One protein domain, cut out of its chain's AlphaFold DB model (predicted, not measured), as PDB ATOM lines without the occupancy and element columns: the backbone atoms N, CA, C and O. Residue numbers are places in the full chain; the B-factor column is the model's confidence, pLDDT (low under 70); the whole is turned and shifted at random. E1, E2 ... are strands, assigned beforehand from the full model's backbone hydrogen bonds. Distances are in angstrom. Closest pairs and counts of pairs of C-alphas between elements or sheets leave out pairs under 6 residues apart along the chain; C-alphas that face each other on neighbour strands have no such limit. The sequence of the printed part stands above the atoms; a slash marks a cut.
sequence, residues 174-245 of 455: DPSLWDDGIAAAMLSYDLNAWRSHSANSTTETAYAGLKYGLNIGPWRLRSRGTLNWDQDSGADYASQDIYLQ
ATOM      1  N   ASP A 174     120.133  76.219 116.546       78.88
ATOM      2  CA  ASP A 174     120.142  75.148 117.538       78.88
ATOM      3  C   ASP A 174     120.687  73.851 116.902       78.88
ATOM      4  O   ASP A 174     120.175  73.443 115.853       78.88
ATOM      5  N   PRO A 175     121.701  73.193 117.497       82.62
ATOM      6  CA  PRO A 175     122.260  71.957 116.956       82.62
ATOM      7  C   PRO A 175     121.256  70.809 116.790       82.62
ATOM      8  O   PRO A 175     121.499  69.907 115.995       82.62
ATOM      9  N   SER A 176     120.122  70.828 117.498       80.88
ATOM     10  CA  SER A 176     119.031  69.857 117.311       80.88
ATOM     11  C   SER A 176     118.289  70.009 115.980       80.88
ATOM     12  O   SER A 176     117.591  69.088 115.564       80.88
ATOM     13  N   LEU A 177     118.441  71.155 115.308       83.25
ATOM     14  CA  LEU A 177     117.891  71.414 113.978       83.25
ATOM     15  C   LEU A 177     118.870  71.051 112.853       83.25
ATOM     16  O   LEU A 177     118.529  71.225 111.685       83.25
ATOM     17  N   TRP A 178     120.092  70.615 113.175       88.44
ATOM     18  CA  TRP A 178     121.076  70.251 112.159       88.44
ATOM     19  C   TRP A 178     120.702  68.910 111.533       88.44
ATOM     20  O   TRP A 178     120.479  67.924 112.233       88.44
ATOM     21  N   ASP A 179     120.631  68.894 110.205       90.56
ATOM     22  CA  ASP A 179     120.322  67.699 109.429       90.56
ATOM     23  C   ASP A 179     121.624  66.985 109.037       90.56
ATOM     24  O   ASP A 179     122.541  67.592 108.473       90.56
ATOM     25  N   ASP A 180     121.702  65.685 109.323       92.38
ATOM     26  CA  ASP A 180     122.822  64.832 108.916       92.38
ATOM     27  C   ASP A 180     122.906  64.675 107.385       92.38
ATOM     28  O   ASP A 180     123.982  64.398 106.833       92.38
ATOM     29  N   GLY A 181     121.790  64.921 106.694       93.00
ATOM     30  CA  GLY A 181     121.614  64.781 105.261       93.00
ATOM     31  C   GLY A 181     121.135  63.387 104.860       93.00
ATOM     32  O   GLY A 181     120.745  62.551 105.677       93.00
ATOM     33  N   ILE A 182     121.164  63.124 103.555       95.69
ATOM     34  CA  ILE A 182     120.719  61.849 102.983       95.69
ATOM     35  C   ILE A 182     121.885  60.897 102.732       95.69
ATOM     36  O   ILE A 182     123.031  61.311 102.530       95.69
ATOM     37  N   ALA A 183     121.572  59.602 102.677       97.75
ATOM     38  CA  ALA A 183     122.536  58.610 102.238       97.75
ATOM     39  C   ALA A 183     122.882  58.825 100.755       97.75
ATOM     40  O   ALA A 183     121.993  58.820  99.903       97.75
ATOM     41  N   ALA A 184     124.163  59.028 100.447       97.56
ATOM     42  CA  ALA A 184     124.617  59.337  99.092       97.56
ATOM     43  C   ALA A 184     126.061  58.886  98.863       97.56
ATOM     44  O   ALA A 184     126.914  59.055  99.736       97.56
ATOM     45  N   ALA A 185     126.338  58.363  97.670       97.81
ATOM     46  CA  ALA A 185     127.690  58.136  97.172       97.81
ATOM     47  C   ALA A 185     128.083  59.270  96.215       97.81
ATOM     48  O   ALA A 185     127.246  59.778  95.470       97.81
ATOM     49  N   MET A 186     129.348  59.678  96.251       96.31
ATOM     50  CA  MET A 186     129.877  60.802  95.483       96.31
ATOM     51  C   MET A 186     131.203  60.414  94.831       96.31
ATOM     52  O   MET A 186     132.052  59.783  95.463       96.31
ATOM     53  N   LEU A 187     131.381  60.838  93.583       96.19
ATOM     54  CA  LEU A 187     132.631  60.753  92.838       96.19
ATOM     55  C   LEU A 187     132.854  62.097  92.145       96.19
ATOM     56  O   LEU A 187     131.993  62.556  91.399       96.19
ATOM     57  N   SER A 188     134.006  62.706  92.393       95.50
ATOM     58  CA  SER A 188     134.514  63.836  91.621       95.50
ATOM     59  C   SER A 188     135.811  63.407  90.964       95.50
ATOM     60  O   SER A 188     136.623  62.731  91.598       95.50
ATOM     61  N   TYR A 189     136.001  63.813  89.717       93.38
ATOM     62  CA  TYR A 189     137.221  63.551  88.975       93.38
ATOM     63  C   TYR A 189     137.665  64.812  88.245       93.38
ATOM     64  O   TYR A 189     136.836  65.607  87.801       93.38
ATOM     65  N   ASP A 190     138.969  64.968  88.113       90.62
ATOM     66  CA  ASP A 190     139.613  65.956  87.265       90.62
ATOM     67  C   ASP A 190     140.670  65.226  86.434       90.62
ATOM     68  O   ASP A 190     141.363  64.350  86.941       90.62
ATOM     69  N   LEU A 191     140.701  65.486  85.127       94.56
ATOM     70  CA  LEU A 191     141.567  64.784  84.180       94.56
ATOM     71  C   LEU A 191     142.378  65.811  83.403       94.56
ATOM     72  O   LEU A 191     141.816  66.776  82.884       94.56
ATOM     73  N   ASN A 192     143.674  65.567  83.277       93.38
ATOM     74  CA  ASN A 192     144.578  66.388  82.488       93.38
ATOM     75  C   ASN A 192     145.519  65.495  81.671       93.38
ATOM     76  O   ASN A 192     145.934  64.433  82.125       93.38
ATOM     77  N   ALA A 193     145.846  65.914  80.453       93.94
ATOM     78  CA  ALA A 193     146.826  65.258  79.605       93.94
ATOM     79  C   ALA A 193     147.706  66.319  78.948       93.94
ATOM     80  O   ALA A 193     147.216  67.307  78.403       93.94
ATOM     81  N   TRP A 194     149.012  66.093  78.988       90.44
ATOM     82  CA  TRP A 194     150.016  67.011  78.488       90.44
ATOM     83  C   TRP A 194     150.965  66.285  77.546       90.44
ATOM     84  O   TRP A 194     151.476  65.211  77.859       90.44
ATOM     85  N   ARG A 195     151.216  66.894  76.390       91.56
ATOM     86  CA  ARG A 195     152.244  66.460  75.452       91.56
ATOM     87  C   ARG A 195     153.095  67.660  75.087       91.56
ATOM     88  O   ARG A 195     152.597  68.596  74.466       91.56
ATOM     89  N   SER A 196     154.376  67.596  75.422       86.75
ATOM     90  CA  SER A 196     155.377  68.537  74.931       86.75
ATOM     91  C   SER A 196     156.250  67.867  73.875       86.75
ATOM     92  O   SER A 196     156.640  66.707  74.009       86.75
ATOM     93  N   HIS A 197     156.540  68.605  72.807       87.56
ATOM     94  CA  HIS A 197     157.465  68.195  71.763       87.56
ATOM     95  C   HIS A 197     158.547  69.265  71.608       87.56
ATOM     96  O   HIS A 197     158.263  70.396  71.215       87.56
ATOM     97  N   SER A 198     159.787  68.888  71.903       80.56
ATOM     98  CA  SER A 198     160.990  69.686  71.685       80.56
ATOM     99  C   SER A 198     161.846  69.048  70.585       80.56
ATOM    100  O   SER A 198     161.624  67.902  70.192       80.56
ATOM    101  N   ALA A 199     162.858  69.768  70.092       81.81
ATOM    102  CA  ALA A 199     163.712  69.289  69.000       81.81
ATOM    103  C   ALA A 199     164.366  67.913  69.268       81.81
ATOM    104  O   ALA A 199     164.629  67.183  68.316       81.81
ATOM    105  N   ASN A 200     164.595  67.554  70.540       82.25
ATOM    106  CA  ASN A 200     165.278  66.317  70.936       82.25
ATOM    107  C   ASN A 200     164.467  65.418  71.890       82.25
ATOM    108  O   ASN A 200     164.946  64.338  72.231       82.25
ATOM    109  N   SER A 201     163.277  65.825  72.342       82.00
ATOM    110  CA  SER A 201     162.466  65.031  73.276       82.00
ATOM    111  C   SER A 201     160.972  65.201  73.026       82.00
ATOM    112  O   SER A 201     160.496  66.266  72.641       82.00
ATOM    113  N   THR A 202     160.214  64.132  73.249       88.50
ATOM    114  CA  THR A 202     158.759  64.204  73.407       88.50
ATOM    115  C   THR A 202     158.447  63.701  74.801       88.50
ATOM    116  O   THR A 202     158.970  62.660  75.184       88.50
ATOM    117  N   THR A 203     157.638  64.449  75.541       87.75
ATOM    118  CA  THR A 203     157.208  64.087  76.889       87.75
ATOM    119  C   THR A 203     155.695  64.056  76.901       87.75
ATOM    120  O   THR A 203     155.054  65.062  76.587       87.75
ATOM    121  N   GLU A 204     155.133  62.906  77.247       93.50
ATOM    122  CA  GLU A 204     153.699  62.710  77.409       93.50
ATOM    123  C   GLU A 204     153.398  62.347  78.860       93.50
ATOM    124  O   GLU A 204     153.982  61.415  79.413       93.50
ATOM    125  N   THR A 205     152.474  63.083  79.472       93.75
ATOM    126  CA  THR A 205     151.994  62.821  80.829       93.75
ATOM    127  C   THR A 205     150.476  62.900  80.873       93.75
ATOM    128  O   THR A 205     149.856  63.677  80.147       93.75
ATOM    129  N   ALA A 206     149.861  62.123  81.753       95.31
ATOM    130  CA  ALA A 206     148.442  62.214  82.055       95.31
ATOM    131  C   ALA A 206     148.224  62.164  83.567       95.31
ATOM    132  O   ALA A 206     148.972  61.530  84.305       95.31
ATOM    133  N   TYR A 207     147.184  62.839  84.026       94.31
ATOM    134  CA  TYR A 207     146.847  62.996  85.427       94.31
ATOM    135  C   TYR A 207     145.346  62.814  85.615       94.31
ATOM    136  O   TYR A 207     144.543  63.316  84.825       94.31
ATOM    137  N   ALA A 208     144.975  62.099  86.673       95.12
ATOM    138  CA  ALA A 208     143.612  62.033  87.161       95.12
ATOM    139  C   ALA A 208     143.569  62.275  88.674       95.12
ATOM    140  O   ALA A 208     144.047  61.441  89.449       95.12
ATOM    141  N   GLY A 209     142.971  63.384  89.105       94.00
ATOM    142  CA  GLY A 209     142.576  63.610  90.490       94.00
ATOM    143  C   GLY A 209     141.223  62.961  90.765       94.00
ATOM    144  O   GLY A 209     140.266  63.136  90.013       94.00
ATOM    145  N   LEU A 210     141.132  62.157  91.826       94.06
ATOM    146  CA  LEU A 210     139.934  61.387  92.166       94.06
ATOM    147  C   LEU A 210     139.531  61.666  93.615       94.06
ATOM    148  O   LEU A 210     140.332  61.509  94.539       94.06
ATOM    149  N   LYS A 211     138.273  62.066  93.825       95.06
ATOM    150  CA  LYS A 211     137.681  62.278  95.154       95.06
ATOM    151  C   LYS A 211     136.452  61.394  95.308       95.06
ATOM    152  O   LYS A 211     135.472  61.545  94.578       95.06
ATOM    153  N   TYR A 212     136.491  60.506  96.291       95.25
ATOM    154  CA  TYR A 212     135.426  59.559  96.601       95.25
ATOM    155  C   TYR A 212     134.737  59.950  97.907       95.25
ATOM    156  O   TYR A 212     135.378  60.416  98.855       95.25
ATOM    157  N   GLY A 213     133.429  59.727  97.987       97.38
ATOM    158  CA  GLY A 213     132.668  60.003  99.196       97.38
ATOM    159  C   GLY A 213     131.474  59.083  99.382       97.38
ATOM    160  O   GLY A 213     130.810  58.701  98.422       97.38
ATOM    161  N   LEU A 214     131.176  58.769 100.638       98.06
ATOM    162  CA  LEU A 214     129.945  58.096 101.038       98.06
ATOM    163  C   LEU A 214     129.393  58.785 102.287       98.06
ATOM    164  O   LEU A 214     130.137  59.045 103.232       98.06
ATOM    165  N   ASN A 215     128.102  59.093 102.288       97.75
ATOM    166  CA  ASN A 215     127.377  59.654 103.425       97.75
ATOM    167  C   ASN A 215     126.341  58.628 103.876       97.75
ATOM    168  O   ASN A 215     125.578  58.151 103.037       97.75
ATOM    169  N   ILE A 216     126.311  58.289 105.166       97.12
ATOM    170  CA  ILE A 216     125.277  57.437 105.771       97.12
ATOM    171  C   ILE A 216     125.003  57.956 107.187       97.12
ATOM    172  O   ILE A 216     125.819  57.776 108.094       97.12
ATOM    173  N   GLY A 217     123.847  58.599 107.381       95.62
ATOM    174  CA  GLY A 217     123.536  59.291 108.635       95.62
ATOM    175  C   GLY A 217     124.627  60.319 108.988       95.62
ATOM    176  O   GLY A 217     125.103  61.009 108.086       95.62
ATOM    177  N   PRO A 218     125.097  60.389 110.249       95.19
ATOM    178  CA  PRO A 218     126.100  61.372 110.675       95.19
ATOM    179  C   PRO A 218     127.527  61.036 110.207       95.19
ATOM    180  O   PRO A 218     128.468  61.782 110.487       95.19
ATOM    181  N   TRP A 219     127.720  59.888 109.553       97.62
ATOM    182  CA  TRP A 219     129.027  59.403 109.132       97.62
ATOM    183  C   TRP A 219     129.298  59.748 107.677       97.62
ATOM    184  O   TRP A 219     128.486  59.500 106.781       97.62
ATOM    185  N   ARG A 220     130.489  60.287 107.435       97.75
ATOM    186  CA  ARG A 220     130.943  60.683 106.106       97.75
ATOM    187  C   ARG A 220     132.303  60.044 105.855       97.75
ATOM    188  O   ARG A 220     133.282  60.382 106.506       97.75
ATOM    189  N   LEU A 221     132.371  59.106 104.923       97.94
ATOM    190  CA  LEU A 221     133.633  58.582 104.412       97.94
ATOM    191  C   LEU A 221     134.114  59.509 103.300       97.94
ATOM    192  O   LEU A 221     133.333  59.873 102.415       97.94
ATOM    193  N   ARG A 222     135.383  59.899 103.337       96.44
ATOM    194  CA  ARG A 222     136.038  60.692 102.296       96.44
ATOM    195  C   ARG A 222     137.367  60.045 101.949       96.44
ATOM    196  O   ARG A 222     138.044  59.512 102.822       96.44
ATOM    197  N   SER A 223     137.719  60.082 100.673       95.00
ATOM    198  CA  SER A 223     139.040  59.674 100.215       95.00
ATOM    199  C   SER A 223     139.451  60.477  98.994       95.00
ATOM    200  O   SER A 223     138.611  60.811  98.153       95.00
ATOM    201  N   ARG A 224     140.744  60.774  98.901       93.62
ATOM    202  CA  ARG A 224     141.366  61.429  97.756       93.62
ATOM    203  C   ARG A 224     142.562  60.624  97.272       93.62
ATOM    204  O   ARG A 224     143.339  60.102  98.073       93.62
ATOM    205  N   GLY A 225     142.730  60.559  95.960       92.75
ATOM    206  CA  GLY A 225     143.878  59.927  95.328       92.75
ATOM    207  C   GLY A 225     144.199  60.562  93.987       92.75
ATOM    208  O   GLY A 225     143.366  61.254  93.399       92.75
ATOM    209  N   THR A 226     145.417  60.329  93.511       93.25
ATOM    210  CA  THR A 226     145.857  60.760  92.186       93.25
ATOM    211  C   THR A 226     146.409  59.577  91.411       93.25
ATOM    212  O   THR A 226     147.146  58.757  91.954       93.25
ATOM    213  N   LEU A 227     146.029  59.474  90.142       94.69
ATOM    214  CA  LEU A 227     146.641  58.566  89.183       94.69
ATOM    215  C   LEU A 227     147.496  59.414  88.244       94.69
ATOM    216  O   LEU A 227     146.969  60.264  87.530       94.69
ATOM    217  N   ASN A 228     148.805  59.205  88.272       94.31
ATOM    218  CA  ASN A 228     149.751  59.864  87.382       94.31
ATOM    219  C   ASN A 228     150.217  58.841  86.350       94.31
ATOM    220  O   ASN A 228     150.516  57.706  86.705       94.31
ATOM    221  N   TRP A 229     150.285  59.229  85.086       96.00
ATOM    222  CA  TRP A 229     150.917  58.457  84.029       96.00
ATOM    223  C   TRP A 229     151.976  59.310  83.352       96.00
ATOM    224  O   TRP A 229     151.754  60.488  83.071       96.00
ATOM    225  N   ASP A 230     153.112  58.698  83.080       92.94
ATOM    226  CA  ASP A 230     154.232  59.310  82.390       92.94
ATOM    227  C   ASP A 230     154.793  58.312  81.371       92.94
ATOM    228  O   ASP A 230     154.781  57.097  81.593       92.94
ATOM    229  N   GLN A 231     155.242  58.821  80.225       91.25
ATOM    230  CA  GLN A 231     155.715  57.999  79.114       91.25
ATOM    231  C   GLN A 231     156.893  57.085  79.494       91.25
ATOM    232  O   GLN A 231     156.973  55.965  78.984       91.25
ATOM    233  N   ASP A 232     157.780  57.541  80.379       89.69
ATOM    234  CA  ASP A 232     158.996  56.816  80.750       89.69
ATOM    235  C   ASP A 232     158.762  55.874  81.941       89.69
ATOM    236  O   ASP A 232     159.370  54.803  82.021       89.69
ATOM    237  N   SER A 233     157.876  56.252  82.868       89.56
ATOM    238  CA  SER A 233     157.662  55.546  84.144       89.56
ATOM    239  C   SER A 233     156.324  54.803  84.273       89.56
ATOM    240  O   SER A 233     156.156  54.000  85.193       89.56
ATOM    241  N   GLY A 234     155.400  54.970  83.324       93.00
ATOM    242  CA  GLY A 234     154.100  54.300  83.321       93.00
ATOM    243  C   GLY A 234     153.095  54.934  84.286       93.00
ATOM    244  O   GLY A 234     153.177  56.121  84.581       93.00
ATOM    245  N   ALA A 235     152.100  54.155  84.730       94.38
ATOM    246  CA  ALA A 235     151.048  54.627  85.635       94.38
ATOM    247  C   ALA A 235     151.378  54.325  87.104       94.38
ATOM    248  O   ALA A 235     151.673  53.180  87.445       94.38
ATOM    249  N   ASP A 236     151.220  55.323  87.971       93.44
ATOM    250  CA  ASP A 236     151.338  55.223  89.423       93.44
ATOM    251  C   ASP A 236     150.112  55.831  90.115       93.44
ATOM    252  O   ASP A 236     149.626  56.903  89.739       93.44
ATOM    253  N   TYR A 237     149.602  55.134  91.132       92.00
ATOM    254  CA  TYR A 237     148.478  55.599  91.937       92.00
ATOM    255  C   TYR A 237     148.933  55.928  93.356       92.00
ATOM    256  O   TYR A 237     149.358  55.048  94.106       92.00
ATOM    257  N   ALA A 238     148.721  57.178  93.758       88.50
ATOM    258  CA  ALA A 238     148.999  57.658  95.099       88.50
ATOM    259  C   ALA A 238     147.690  57.977  95.835       88.50
ATOM    260  O   ALA A 238     146.948  58.892  95.470       88.50
ATOM    261  N   SER A 239     147.415  57.240  96.913       88.12
ATOM    262  CA  SER A 239     146.349  57.592  97.858       88.12
ATOM    263  C   SER A 239     146.821  58.752  98.733       88.12
ATOM    264  O   SER A 239     147.779  58.587  99.485       88.12
ATOM    265  N   GLN A 240     146.145  59.898  98.665       86.75
ATOM    266  CA  GLN A 240     146.478  61.076  99.477       86.75
ATOM    267  C   GLN A 240     145.923  60.934 100.896       86.75
ATOM    268  O   GLN A 240     146.653  61.076 101.873       86.75
ATOM    269  N   ASP A 241     144.630  60.627 101.003       89.69
ATOM    270  CA  ASP A 241     143.966  60.393 102.279       89.69
ATOM    271  C   ASP A 241     142.734  59.497 102.144       89.69
ATOM    272  O   ASP A 241     142.080  59.404 101.099       89.69
ATOM    273  N   ILE A 242     142.421  58.820 103.242       94.88
ATOM    274  CA  ILE A 242     141.138  58.177 103.477       94.88
ATOM    275  C   ILE A 242     140.763  58.316 104.949       94.88
ATOM    276  O   ILE A 242     141.525  57.937 105.840       94.88
ATOM    277  N   TYR A 243     139.577  58.854 105.216       96.81
ATOM    278  CA  TYR A 243     139.096  59.033 106.579       96.81
ATOM    279  C   TYR A 243     137.581  58.945 106.682       96.81
ATOM    280  O   TYR A 243     136.819  59.276 105.771       96.81
ATOM    281  N   LEU A 244     137.151  58.509 107.855       98.06
ATOM    282  CA  LEU A 244     135.778  58.537 108.305       98.06
ATOM    283  C   LEU A 244     135.617  59.720 109.263       98.06
ATOM    284  O   LEU A 244     136.294  59.786 110.287       98.06
ATOM    285  N   GLN A 245     134.722  60.649 108.933       97.00
ATOM    286  CA  GLN A 245     134.425  61.819 109.757       97.00
ATOM    287  C   GLN A 245     133.016  61.754 110.348       97.00
ATOM    288  O   GLN A 245     132.084  61.242 109.714       97.00
TER     289      GLN A 245
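AT A GLANCE: This is residues 174 to 245 of the 455 residues of an uncharacterized protein of Klebsiella sp. STW0522-44 (UniProt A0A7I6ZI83). This is a single long, narrow, twisted ribbon of four strands, E1 to E4, laid side by side as the chain folds back on itself in three hairpins. No named helix and no second sheet covers either face; the hairpin E1 and E2 makes the longer side of the ribbon, and residues 174 to 183 form a tail leading into E1. The printed part has 72 residues, with four named strands and no named helix, in the order E1, E2, E3, E4 both along the chain and across the sheet, antiparallel throughout. The class is all strand, and the whole is extended, a rod with a radius of gyration of the C-alphas of 18.7 A and spans of 66 by 18 by 16 A.

IN THESE COORDINATES: Residues 174 to 183 come before the first strand. E1 is residues 184 to 197, 43.6 A long, and begins at C-alpha 184 (124.617, 59.337, 99.092). E2, residues 202 to 216, is the longest strand by residues and measures 47.1 A, with C-alpha 202 at (158.759, 64.204, 73.407). E3 is residues 219 to 230, 36.7 A long. E4 is residues 234 to 245, 33.8 A long, and ends at C-alpha 245 (134.425, 61.819, 109.757).

HOW THE PARTS SIT: The four strands form a meander, each strand the antiparallel neighbour of the one before. E1 and E2 are a hairpin, with 173 degrees between their directions; C-alphas 193 and 206 face each other at 4.2 A, and N 186 and O 213 are within hydrogen-bond range at 2.8 A. E2 and E3 are a hairpin at 171 degrees; C-alphas 205 and 230 face each other at 4.4 A, and N 208 and O 227 are 2.8 A apart, within hydrogen-bond range. E3 and E4 are a hairpin at 168 degrees; C-alphas 229 and 235 face each other at 4.2 A. Within hydrogen-bond range across this pair are, for instance, N 236 and O 228 at 2.8 A, N 240 and O 224 at 2.9 A, and N 241 and O 224 at 3.2 A. E1 and E4 are the edge strands and are apart, with no C-alpha of one within 8 A of the other; E2 and E3 are inner strands.

THE WHOLE: The two C-alphas farthest apart are those of Ser 176 and Ala 199, at 65.8 A. From edge to edge the strands' lines turn by 28 degrees, and the sheet's C-alphas lie up to 6.2 A off its best plane. The three links between strands, of 4, 2 and 3 residues, are tight. The printed part has no cut. Its mean pLDDT is 92.3, and no printed residue is under 70.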